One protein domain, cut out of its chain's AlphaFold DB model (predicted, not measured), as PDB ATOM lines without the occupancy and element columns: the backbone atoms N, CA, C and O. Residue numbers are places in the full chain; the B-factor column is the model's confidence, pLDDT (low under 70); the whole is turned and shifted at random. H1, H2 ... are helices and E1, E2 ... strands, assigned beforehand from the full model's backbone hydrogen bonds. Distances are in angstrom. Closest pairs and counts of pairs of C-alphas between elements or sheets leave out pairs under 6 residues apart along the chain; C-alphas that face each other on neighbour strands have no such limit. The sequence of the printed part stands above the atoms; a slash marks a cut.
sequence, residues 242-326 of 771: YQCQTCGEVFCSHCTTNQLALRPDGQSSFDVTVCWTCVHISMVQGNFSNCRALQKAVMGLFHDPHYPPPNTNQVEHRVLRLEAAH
ATOM      1  N   TYR A 242     130.553 103.722 146.838       91.81
ATOM      2  CA  TYR A 242     129.729 103.005 145.867       91.81
ATOM      3  C   TYR A 242     130.488 102.895 144.542       91.81
ATOM      4  O   TYR A 242     131.192 103.828 144.168       91.81
ATOM      5  N   GLN A 243     130.375 101.766 143.846       94.50
ATOM      6  CA  GLN A 243     130.897 101.608 142.483       94.50
ATOM      7  C   GLN A 243     129.739 101.772 141.500       94.50
ATOM      8  O   GLN A 243     128.638 101.295 141.770       94.50
ATOM      9  N   CYS A 244     129.986 102.465 140.392       95.00
ATOM     10  CA  CYS A 244     129.036 102.578 139.291       95.00
ATOM     11  C   CYS A 244     129.120 101.332 138.402       95.00
ATOM     12  O   CYS A 244     130.199 101.035 137.886       95.00
ATOM     13  N   GLN A 245     128.000 100.643 138.183       94.56
ATOM     14  CA  GLN A 245     127.966  99.381 137.438       94.56
ATOM     15  C   GLN A 245     128.288  99.521 135.930       94.56
ATOM     16  O   GLN A 245     128.646  98.531 135.302       94.56
ATOM     17  N   THR A 246     128.240 100.738 135.363       94.50
ATOM     18  CA  THR A 246     128.415 100.994 133.912       94.50
ATOM     19  C   THR A 246     129.696 101.740 133.514       94.50
ATOM     20  O   THR A 246     130.205 101.531 132.417       94.50
ATOM     21  N   CYS A 247     130.286 102.585 134.377       95.00
ATOM     22  CA  CYS A 247     131.635 103.143 134.133       95.00
ATOM     23  C   CYS A 247     132.743 102.465 134.961       95.00
ATOM     24  O   CYS A 247     133.888 102.364 134.508       95.00
ATOM     25  N   GLY A 248     132.400 101.925 136.135       93.75
ATOM     26  CA  GLY A 248     133.311 101.212 137.034       93.75
ATOM     27  C   GLY A 248     134.031 102.094 138.055       93.75
ATOM     28  O   GLY A 248     134.764 101.564 138.891       93.75
ATOM     29  N   GLU A 249     133.827 103.412 138.003       95.25
ATOM     30  CA  GLU A 249     134.411 104.389 138.930       95.25
ATOM     31  C   GLU A 249     133.675 104.461 140.281       95.25
ATOM     32  O   GLU A 249     132.603 103.872 140.472       95.25
ATOM     33  N   VAL A 250     134.280 105.167 141.246       95.56
ATOM     34  CA  VAL A 250     133.869 105.159 142.662       95.56
ATOM     35  C   VAL A 250     133.289 106.509 143.109       95.56
ATOM     36  O   VAL A 250     133.913 107.566 142.994       95.56
ATOM     37  N   PHE A 251     132.095 106.459 143.696       95.00
ATOM     38  CA  PHE A 251     131.250 107.609 144.016       95.00
ATOM     39  C   PHE A 251     130.694 107.536 145.450       95.00
ATOM     40  O   PHE A 251     130.724 106.488 146.097       95.00
ATOM     41  N   CYS A 252     130.185 108.658 145.966       91.38
ATOM     42  CA  CYS A 252     129.443 108.716 147.230       91.38
ATOM     43  C   CYS A 252     127.926 108.633 146.998       91.38
ATOM     44  O   CYS A 252     127.455 108.897 145.894       91.38
ATOM     45  N   SER A 253     127.162 108.349 148.057       83.81
ATOM     46  CA  SER A 253     125.700 108.162 148.022       83.81
ATOM     47  C   SER A 253     124.894 109.314 147.407       83.81
ATOM     48  O   SER A 253     123.807 109.072 146.901       83.81
ATOM     49  N   HIS A 254     125.403 110.550 147.436       83.88
ATOM     50  CA  HIS A 254     124.762 111.719 146.810       83.88
ATOM     51  C   HIS A 254     125.078 111.836 145.301       83.88
ATOM     52  O   HIS A 254     124.366 112.495 144.548       83.88
ATOM     53  N   CYS A 255     126.145 111.181 144.835       89.88
ATOM     54  CA  CYS A 255     126.555 111.143 143.427       89.88
ATOM     55  C   CYS A 255     126.133 109.854 142.703       89.88
ATOM     56  O   CYS A 255     126.298 109.768 141.485       89.88
ATOM     57  N   THR A 256     125.564 108.891 143.426       89.12
ATOM     58  CA  THR A 256     124.973 107.666 142.883       89.12
ATOM     59  C   THR A 256     123.461 107.654 142.977       89.12
ATOM     60  O   THR A 256     122.866 108.257 143.867       89.12
ATOM     61  N   THR A 257     122.880 106.846 142.111       82.00
ATOM     62  CA  THR A 257     121.532 106.314 142.193       82.00
ATOM     63  C   THR A 257     121.598 104.794 142.115       82.00
ATOM     64  O   THR A 257     122.666 104.241 141.852       82.00
ATOM     65  N   ASN A 258     120.462 104.127 142.238       82.06
ATOM     66  CA  ASN A 258     120.247 102.859 141.571       82.06
ATOM     67  C   ASN A 258     119.439 103.084 140.273       82.06
ATOM     68  O   ASN A 258     118.512 103.897 140.189       82.06
ATOM     69  N   GLN A 259     119.896 102.422 139.222       80.50
ATOM     70  CA  GLN A 259     119.180 102.171 137.977       80.50
ATOM     71  C   GLN A 259     118.854 100.688 137.952       80.50
ATOM     72  O   GLN A 259     119.217  99.955 138.873       80.50
ATOM     73  N   LEU A 260     118.195 100.237 136.899       74.56
ATOM     74  CA  LEU A 260     117.713  98.874 136.844       74.56
ATOM     75  C   LEU A 260     118.261  98.160 135.609       74.56
ATOM     76  O   LEU A 260     118.292  98.703 134.503       74.56
ATOM     77  N   ALA A 261     118.730  96.938 135.829       75.62
ATOM     78  CA  ALA A 261     119.341  96.102 134.812       75.62
ATOM     79  C   ALA A 261     118.413  94.956 134.426       75.62
ATOM     80  O   ALA A 261     117.802  94.345 135.307       75.62
ATOM     81  N   LEU A 262     118.347  94.621 133.135       75.25
ATOM     82  CA  LEU A 262     117.748  93.352 132.717       75.25
ATOM     83  C   LEU A 262     118.614  92.191 133.207       75.25
ATOM     84  O   LEU A 262     119.845  92.270 133.230       75.25
ATOM     85  N   ARG A 263     117.969  91.079 133.552       73.06
ATOM     86  CA  ARG A 263     118.655  89.789 133.618       73.06
ATOM     87  C   ARG A 263     118.870  89.245 132.198       73.06
ATOM     88  O   ARG A 263     118.155  89.643 131.279       73.06
ATOM     89  N   PRO A 264     119.793  88.284 132.004       72.12
ATOM     90  CA  PRO A 264     119.983  87.611 130.714       72.12
ATOM     91  C   PRO A 264     118.743  86.880 130.166       72.12
ATOM     92  O   PRO A 264     118.755  86.464 129.014       72.12
ATOM     93  N   ASP A 265     117.687  86.717 130.971       68.00
ATOM     94  CA  ASP A 265     116.392  86.171 130.547       68.00
ATOM     95  C   ASP A 265     115.539  87.154 129.708       68.00
ATOM     96  O   ASP A 265     114.620  86.716 129.019       68.00
ATOM     97  N   GLY A 266     115.822  88.465 129.748       58.62
ATOM     98  CA  GLY A 266     115.041  89.503 129.054       58.62
ATOM     99  C   GLY A 266     113.586  89.663 129.535       58.62
ATOM    100  O   GLY A 266     112.787  90.316 128.861       58.62
ATOM    101  N   GLN A 267     113.231  89.051 130.667       52.56
ATOM    102  CA  GLN A 267     111.878  89.003 131.243       52.56
ATOM    103  C   GLN A 267     111.841  89.467 132.704       52.56
ATOM    104  O   GLN A 267     110.775  89.771 133.235       52.56
ATOM    105  N   SER A 268     112.992  89.540 133.369       50.38
ATOM    106  CA  SER A 268     113.127  90.041 134.727       50.38
ATOM    107  C   SER A 268     114.294  91.020 134.844       50.38
ATOM    108  O   SER A 268     115.138  91.159 133.957       50.38
ATOM    109  N   SER A 269     114.331  91.756 135.949       73.50
ATOM    110  CA  SER A 269     115.327  92.796 136.196       73.50
ATOM    111  C   SER A 269     115.665  92.908 137.679       73.50
ATOM    112  O   SER A 269     115.087  92.211 138.516       73.50
ATOM    113  N   PHE A 270     116.681  93.709 137.992       64.44
ATOM    114  CA  PHE A 270     117.210  93.897 139.340       64.44
ATOM    115  C   PHE A 270     117.921  95.250 139.473       64.44
ATOM    116  O   PHE A 270     118.211  95.921 138.482       64.44
ATOM    117  N   ASP A 271     118.198  95.656 140.710       72.38
ATOM    118  CA  ASP A 271     118.749  96.975 141.030       72.38
ATOM    119  C   ASP A 271     120.279  97.030 140.887       72.38
ATOM    120  O   ASP A 271     121.004  96.169 141.394       72.38
ATOM    121  N   VAL A 272     120.784  98.082 140.241       81.31
ATOM    122  CA  VAL A 272     122.212  98.315 139.988       81.31
ATOM    123  C   VAL A 272     122.612  99.746 140.339       81.31
ATOM    124  O   VAL A 272     122.057 100.716 139.833       81.31
ATOM    125  N   THR A 273     123.610  99.917 141.207       88.12
ATOM    126  CA  THR A 273     124.089 101.260 141.576       88.12
ATOM    127  C   THR A 273     124.869 101.904 140.426       88.12
ATOM    128  O   THR A 273     125.883 101.382 139.970       88.12
ATOM    129  N   VAL A 274     124.433 103.075 139.971       91.44
ATOM    130  CA  VAL A 274     124.995 103.809 138.827       91.44
ATOM    131  C   VAL A 274     125.254 105.260 139.242       91.44
ATOM    132  O   VAL A 274     124.573 105.805 140.112       91.44
ATOM    133  N   CYS A 275     126.270 105.914 138.679       94.56
ATOM    134  CA  CYS A 275     126.517 107.329 138.960       94.56
ATOM    135  C   CYS A 275     125.578 108.228 138.144       94.56
ATOM    136  O   CYS A 275     125.244 107.910 137.004       94.56
ATOM    137  N   TRP A 276     125.195 109.374 138.711       89.69
ATOM    138  CA  TRP A 276     124.333 110.361 138.045       89.69
ATOM    139  C   TRP A 276     124.792 110.707 136.620       89.69
ATOM    140  O   TRP A 276     123.966 110.789 135.719       89.69
ATOM    141  N   THR A 277     126.102 110.839 136.399       93.44
ATOM    142  CA  THR A 277     126.681 111.180 135.091       93.44
ATOM    143  C   THR A 277     126.460 110.098 134.044       93.44
ATOM    144  O   THR A 277     126.166 110.423 132.901       93.44
ATOM    145  N   CYS A 278     126.510 108.818 134.417       94.62
ATOM    146  CA  CYS A 278     126.159 107.732 133.500       94.62
ATOM    147  C   CYS A 278     124.677 107.772 133.110       94.62
ATOM    148  O   CYS A 278     124.351 107.452 131.974       94.62
ATOM    149  N   VAL A 279     123.789 108.230 134.000       87.06
ATOM    150  CA  VAL A 279     122.381 108.433 133.627       87.06
ATOM    151  C   VAL A 279     122.196 109.687 132.775       87.06
ATOM    152  O   VAL A 279     121.438 109.664 131.818       87.06
ATOM    153  N   HIS A 280     122.915 110.780 133.038       87.12
ATOM    154  CA  HIS A 280     122.876 111.939 132.142       87.12
ATOM    155  C   HIS A 280     123.434 111.609 130.744       87.12
ATOM    156  O   HIS A 280     122.892 112.096 129.755       87.12
ATOM    157  N   ILE A 281     124.453 110.744 130.643       89.19
ATOM    158  CA  ILE A 281     124.933 110.175 129.370       89.19
ATOM    159  C   ILE A 281     123.826 109.361 128.702       89.19
ATOM    160  O   ILE A 281     123.517 109.616 127.537       89.19
ATOM    161  N   SER A 282     123.178 108.447 129.430       87.69
ATOM    162  CA  SER A 282     122.123 107.621 128.847       87.69
ATOM    163  C   SER A 282     120.928 108.469 128.391       87.69
ATOM    164  O   SER A 282     120.528 108.355 127.236       87.69
ATOM    165  N   MET A 283     120.459 109.438 129.186       82.75
ATOM    166  CA  MET A 283     119.426 110.417 128.789       82.75
ATOM    167  C   MET A 283     119.760 111.207 127.506       82.75
ATOM    168  O   MET A 283     118.849 111.724 126.863       82.75
ATOM    169  N   VAL A 284     121.040 111.334 127.139       80.50
ATOM    170  CA  VAL A 284     121.505 112.068 125.947       80.50
ATOM    171  C   VAL A 284     121.755 111.150 124.739       80.50
ATOM    172  O   VAL A 284     121.631 111.620 123.602       80.50
ATOM    173  N   GLN A 285     122.090 109.871 124.969       85.38
ATOM    174  CA  GLN A 285     122.465 108.892 123.932       85.38
ATOM    175  C   GLN A 285     121.448 107.775 123.658       85.38
ATOM    176  O   GLN A 285     121.505 107.168 122.591       85.38
ATOM    177  N   GLY A 286     120.558 107.460 124.598       81.25
ATOM    178  CA  GLY A 286     119.618 106.344 124.471       81.25
ATOM    179  C   GLY A 286     120.195 104.947 124.766       81.25
ATOM    180  O   GLY A 286     119.643 103.969 124.278       81.25
ATOM    181  N   ASN A 287     121.295 104.825 125.522       86.81
ATOM    182  CA  ASN A 287     121.885 103.553 125.999       86.81
ATOM    183  C   ASN A 287     122.911 103.809 127.124       86.81
ATOM    184  O   ASN A 287     123.239 104.967 127.389       86.81
ATOM    185  N   PHE A 288     123.438 102.761 127.776       91.56
ATOM    186  CA  PHE A 288     124.542 102.893 128.740       91.56
ATOM    187  C   PHE A 288     125.922 102.508 128.169       91.56
ATOM    188  O   PHE A 288     126.932 102.816 128.804       91.56
ATOM    189  N   SER A 289     126.004 101.928 126.970       87.44
ATOM    190  CA  SER A 289     127.204 101.265 126.426       87.44
ATOM    191  C   SER A 289     128.475 102.124 126.393       87.44
ATOM    192  O   SER A 289     129.566 101.644 126.696       87.44
ATOM    193  N   ASN A 290     128.360 103.425 126.103       88.12
ATOM    194  CA  ASN A 290     129.515 104.336 126.052       88.12
ATOM    195  C   ASN A 290     129.860 105.001 127.403       88.12
ATOM    196  O   ASN A 290     130.769 105.837 127.469       88.12
ATOM    197  N   CYS A 291     129.178 104.641 128.497       93.25
ATOM    198  CA  CYS A 291     129.321 105.309 129.794       93.25
ATOM    199  C   CYS A 291     130.757 105.337 130.326       93.25
ATOM    200  O   CYS A 291     131.166 106.358 130.871       93.25
ATOM    201  N   ARG A 292     131.544 104.266 130.158       91.50
ATOM    202  CA  ARG A 292     132.947 104.226 130.616       91.50
ATOM    203  C   ARG A 292     133.855 105.238 129.901       91.50
ATOM    204  O   ARG A 292     134.798 105.726 130.523       91.50
ATOM    205  N   ALA A 293     133.592 105.542 128.630       90.00
ATOM    206  CA  ALA A 293     134.371 106.510 127.860       90.00
ATOM    207  C   ALA A 293     133.889 107.942 128.139       90.00
ATOM    208  O   ALA A 293     134.648 108.779 128.632       90.00
ATOM    209  N   LEU A 294     132.597 108.198 127.916       90.94
ATOM    210  CA  LEU A 294     132.017 109.535 128.033       90.94
ATOM    211  C   LEU A 294     132.023 110.074 129.465       90.94
ATOM    212  O   LEU A 294     132.192 111.275 129.644       90.94
ATOM    213  N   GLN A 295     131.911 109.228 130.496       93.94
ATOM    214  CA  GLN A 295     131.969 109.704 131.884       93.94
ATOM    215  C   GLN A 295     133.334 110.316 132.221       93.94
ATOM    216  O   GLN A 295     133.375 111.284 132.978       93.94
ATOM    217  N   LYS A 296     134.429 109.826 131.623       90.81
ATOM    218  CA  LYS A 296     135.760 110.427 131.784       90.81
ATOM    219  C   LYS A 296     135.870 111.765 131.058       90.81
ATOM    220  O   LYS A 296     136.325 112.727 131.666       90.81
ATOM    221  N   ALA A 297     135.414 111.838 129.805       89.12
ATOM    222  CA  ALA A 297     135.414 113.082 129.031       89.12
ATOM    223  C   ALA A 297     134.568 114.167 129.724       89.12
ATOM    224  O   ALA A 297     135.076 115.233 130.067       89.12
ATOM    225  N   VAL A 298     133.310 113.849 130.045       90.56
ATOM    226  CA  VAL A 298     132.378 114.745 130.744       90.56
ATOM    227  C   VAL A 298     132.930 115.191 132.098       90.56
ATOM    228  O   VAL A 298     132.864 116.376 132.397       90.56
ATOM    229  N   MET A 299     133.500 114.297 132.918       91.44
ATOM    230  CA  MET A 299     134.074 114.704 134.211       91.44
ATOM    231  C   MET A 299     135.405 115.455 134.094       91.44
ATOM    232  O   MET A 299     135.740 116.189 135.019       91.44
ATOM    233  N   GLY A 300     136.146 115.324 132.991       88.12
ATOM    234  CA  GLY A 300     137.266 116.218 132.691       88.12
ATOM    235  C   GLY A 300     136.772 117.654 132.525       88.12
ATOM    236  O   GLY A 300     137.162 118.537 133.283       88.12
ATOM    237  N   LEU A 301     135.823 117.853 131.607       85.81
ATOM    238  CA  LEU A 301     135.252 119.165 131.281       85.81
ATOM    239  C   LEU A 301     134.433 119.779 132.438       85.81
ATOM    240  O   LEU A 301     134.461 120.983 132.652       85.81
ATOM    241  N   PHE A 302     133.743 118.959 133.239       85.69
ATOM    242  CA  PHE A 302     132.974 119.396 134.419       85.69
ATOM    243  C   PHE A 302     133.840 119.915 135.579       85.69
ATOM    244  O   PHE A 302     133.327 120.547 136.504       85.69
ATOM    245  N   HIS A 303     135.136 119.601 135.571       84.94
ATOM    246  CA  HIS A 303     136.088 119.996 136.610       84.94
ATOM    247  C   HIS A 303     137.218 120.895 136.088       84.94
ATOM    248  O   HIS A 303     138.114 121.231 136.862       84.94
ATOM    249  N   ASP A 304     137.171 121.297 134.817       81.31
ATOM    250  CA  ASP A 304     138.089 122.261 134.214       81.31
ATOM    251  C   ASP A 304     137.697 123.699 134.634       81.31
ATOM    252  O   ASP A 304     136.606 124.161 134.284       81.31
ATOM    253  N   PRO A 305     138.553 124.433 135.378       67.88
ATOM    254  CA  PRO A 305     138.258 125.796 135.835       67.88
ATOM    255  C   PRO A 305     138.165 126.843 134.717       67.88
ATOM    256  O   PRO A 305     137.677 127.946 134.965       67.88
ATOM    257  N   HIS A 306     138.668 126.538 133.519       68.12
ATOM    258  CA  HIS A 306     138.747 127.469 132.391       68.12
ATOM    259  C   HIS A 306     137.707 127.197 131.303       68.12
ATOM    260  O   HIS A 306     137.643 127.945 130.329       68.12
ATOM    261  N   TYR A 307     136.886 126.160 131.473       60.19
ATOM    262  CA  TYR A 307     135.971 125.647 130.464       60.19
ATOM    263  C   TYR A 307     134.890 126.665 130.042       60.19
ATOM    264  O   TYR A 307     133.959 126.939 130.810       60.19
ATOM    265  N   PRO A 308     134.947 127.214 128.812       51.50
ATOM    266  CA  PRO A 308     133.850 128.002 128.272       51.50
ATOM    267  C   PRO A 308     132.726 127.056 127.813       51.50
ATOM    268  O   PRO A 308     133.007 125.928 127.415       51.50
ATOM    269  N   PRO A 309     131.456 127.488 127.778       47.84
ATOM    270  CA  PRO A 309     130.409 126.753 127.076       47.84
ATOM    271  C   PRO A 309     130.499 127.040 125.563       47.84
ATOM    272  O   PRO A 309     130.114 128.132 125.144       47.84
ATOM    273  N   PRO A 310     130.979 126.118 124.705       47.84
ATOM    274  CA  PRO A 310     130.927 126.332 123.267       47.84
ATOM    275  C   PRO A 310     129.523 126.025 122.733       47.84
ATOM    276  O   PRO A 310     128.789 125.199 123.280       47.84
ATOM    277  N   ASN A 311     129.182 126.621 121.591       48.31
ATOM    278  CA  ASN A 311     127.936 126.353 120.864       48.31
ATOM    279  C   ASN A 311     127.974 125.016 120.084       48.31
ATOM    280  O   ASN A 311     127.498 124.939 118.953       48.31
ATOM    281  N   THR A 312     128.551 123.952 120.656       58.28
ATOM    282  CA  THR A 312     128.590 122.622 120.025       58.28
ATOM    283  C   THR A 312     127.408 121.752 120.463       58.28
ATOM    284  O   THR A 312     127.020 121.696 121.631       58.28
ATOM    285  N   ASN A 313     126.851 120.996 119.512       61.62
ATOM    286  CA  ASN A 313     125.842 119.962 119.775       61.62
ATOM    287  C   ASN A 313     126.457 118.595 120.146       61.62
ATOM    288  O   ASN A 313     125.771 117.574 120.125       61.62
ATOM    289  N   GLN A 314     127.744 118.583 120.511       80.44
ATOM    290  CA  GLN A 314     128.471 117.411 121.000       80.44
ATOM    291  C   GLN A 314     127.809 116.814 122.256       80.44
ATOM    292  O   GLN A 314     127.154 117.508 123.044       80.44
ATOM    293  N   VAL A 315     127.966 115.500 122.431       81.38
ATOM    294  CA  VAL A 315     127.266 114.702 123.453       81.38
ATOM    295  C   VAL A 315     127.609 115.200 124.855       81.38
ATOM    296  O   VAL A 315     126.720 115.443 125.668       81.38
ATOM    297  N   GLU A 316     128.886 115.448 125.102       84.06
ATOM    298  CA  GLU A 316     129.458 115.922 126.357       84.06
ATOM    299  C   GLU A 316     128.795 117.232 126.805       84.06
ATOM    300  O   GLU A 316     128.369 117.365 127.949       84.06
ATOM    301  N   HIS A 317     128.594 118.164 125.874       79.31
ATOM    302  CA  HIS A 317     128.008 119.487 126.112       79.31
ATOM    303  C   HIS A 317     126.487 119.436 126.328       79.31
ATOM    304  O   HIS A 317     125.896 120.335 126.940       79.31
ATOM    305  N   ARG A 318     125.821 118.379 125.848       78.62
ATOM    306  CA  ARG A 318     124.421 118.069 126.185       78.62
ATOM    307  C   ARG A 318     124.326 117.457 127.590       78.62
ATOM    308  O   ARG A 318     123.467 117.877 128.362       78.62
ATOM    309  N   VAL A 319     125.245 116.560 127.961       82.81
ATOM    310  CA  VAL A 319     125.333 115.963 129.311       82.81
ATOM    311  C   VAL A 319     125.664 117.018 130.376       82.81
ATOM    312  O   VAL A 319     125.008 117.077 131.415       82.81
ATOM    313  N   LEU A 320     126.626 117.907 130.110       82.06
ATOM    314  CA  LEU A 320     127.070 118.941 131.053       82.06
ATOM    315  C   LEU A 320     125.972 119.947 131.417       82.06
ATOM    316  O   LEU A 320     125.924 120.415 132.553       82.06
ATOM    317  N   ARG A 321     125.029 120.220 130.506       75.38
ATOM    318  CA  ARG A 321     123.834 121.030 130.806       75.38
ATOM    319  C   ARG A 321     122.914 120.373 131.847       75.38
ATOM    320  O   ARG A 321     122.272 121.087 132.613       75.38
ATOM    321  N   LEU A 322     122.873 119.039 131.916       75.44
ATOM    322  CA  LEU A 322     122.131 118.288 132.941       75.44
ATOM    323  C   LEU A 322     122.909 118.206 134.265       75.44
ATOM    324  O   LEU A 322     122.321 118.307 135.343       75.44
ATOM    325  N   GLU A 323     124.236 118.083 134.194       81.75
ATOM    326  CA  GLU A 323     125.119 118.139 135.365       81.75
ATOM    327  C   GLU A 323     125.046 119.498 136.081       81.75
ATOM    328  O   GLU A 323     124.804 119.547 137.290       81.75
ATOM    329  N   ALA A 324     125.170 120.601 135.334       74.06
ATOM    330  CA  ALA A 324     125.169 121.965 135.862       74.06
ATOM    331  C   ALA A 324     123.867 122.344 136.590       74.06
ATOM    332  O   ALA A 324     123.902 123.108 137.552       74.06
ATOM    333  N   ALA A 325     122.720 121.769 136.205       69.19
ATOM    334  CA  ALA A 325     121.446 121.992 136.894       69.19
ATOM    335  C   ALA A 325     121.448 121.521 138.368       69.19
ATOM    336  O   ALA A 325     120.619 121.971 139.162       69.19
ATOM    337  N   HIS A 326     122.380 120.637 138.737       73.62
ATOM    338  CA  HIS A 326     122.490 120.011 140.058       73.62
ATOM    339  C   HIS A 326     123.636 120.573 140.925       73.62
ATOM    340  O   HIS A 326     123.943 119.998 141.974       73.62
TER     341      HIS A 326
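What this domain is: This is residues 242 to 326 of the 771 residues of an uncharacterized protein of Saprolegnia parasitica (strain CBS 223.65) (UniProt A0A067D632). A two-stranded hairpin, E1 and E2, reaches out from a small cluster of three crossed helices, H1, H2 and H3, whose centres form a triangle and each of which touches the other two. The hairpin's tip, residues 263 to 268, sticks out at one end of the long axis, and residues 303 to 308, in the loop between H2 and H3, stick out at the other. The printed part has 85 residues, with two named strands and three named helices in the order E1, E2, H1, H2, H3; the sheet has the order E1, E2 and is antiparallel, and the class is mixed, helices and strands. The whole is compact, with a radius of gyration of the C-alphas of 13.7 A, yet elongated in outline, spanning 45 by 26 by 21 A.

How they stand to each other: Before the first named strand, residues 242 to 243 form a short antiparallel pairing with residues 250 to 251. E1, residues 256 to 262, and E2, residues 269 to 275, form a hairpin of antiparallel neighbours at 147 degrees between their directions. N 257 and O 274 are within hydrogen-bond range at 2.8 A, and N 270 and O 261 at 3.0 A. H1, residues 276 to 285, follows E2 by a tight link; the closest C-alphas of H1 and E1 are those of Trp 276 and Thr 256, 5.6 A apart. H2, residues 291 to 301, touches H1, closest at the C-alphas of Cys 278 and Cys 291, 5.4 A; their lines are about perpendicular at 73 degrees, but only just. H3, residues 315 to 324, touches H1 at a steep tilt of 42 degrees, opposite ways, closest at the C-alphas of His 280 and Val 319, 5.5 A. H3 touches H2 at a steep tilt of 65 degrees, the same way, closest at the C-alphas of Val 298 and Glu 316, 5.4 A. E1 and E2 are both apart from H2 and H3. Every O i to N i+4 pair is within hydrogen-bond range in H1, 6 of 7 in H2 and 4 of 6 in H3.

Where its parts are: E1 begins at C-alpha 256 (124.973, 107.666, 142.883) and is 19.0 A long; E2 is 18.5 A long. H1 measures 14.3 A and H2 15.1 A. H3 measures 14.5 A and ends at C-alpha 324 (125.169, 121.965, 135.862).

The domain as a whole: The two C-alphas farthest apart are those of Asp 265 and His 306, 47.0 A. The printed part has no cut. The link from H2 to H3, with 13 residues, is long. The mean pLDDT of the printed part is 81.0; residues 265 to 268, 270, 305 to 313 and 325 are under 70.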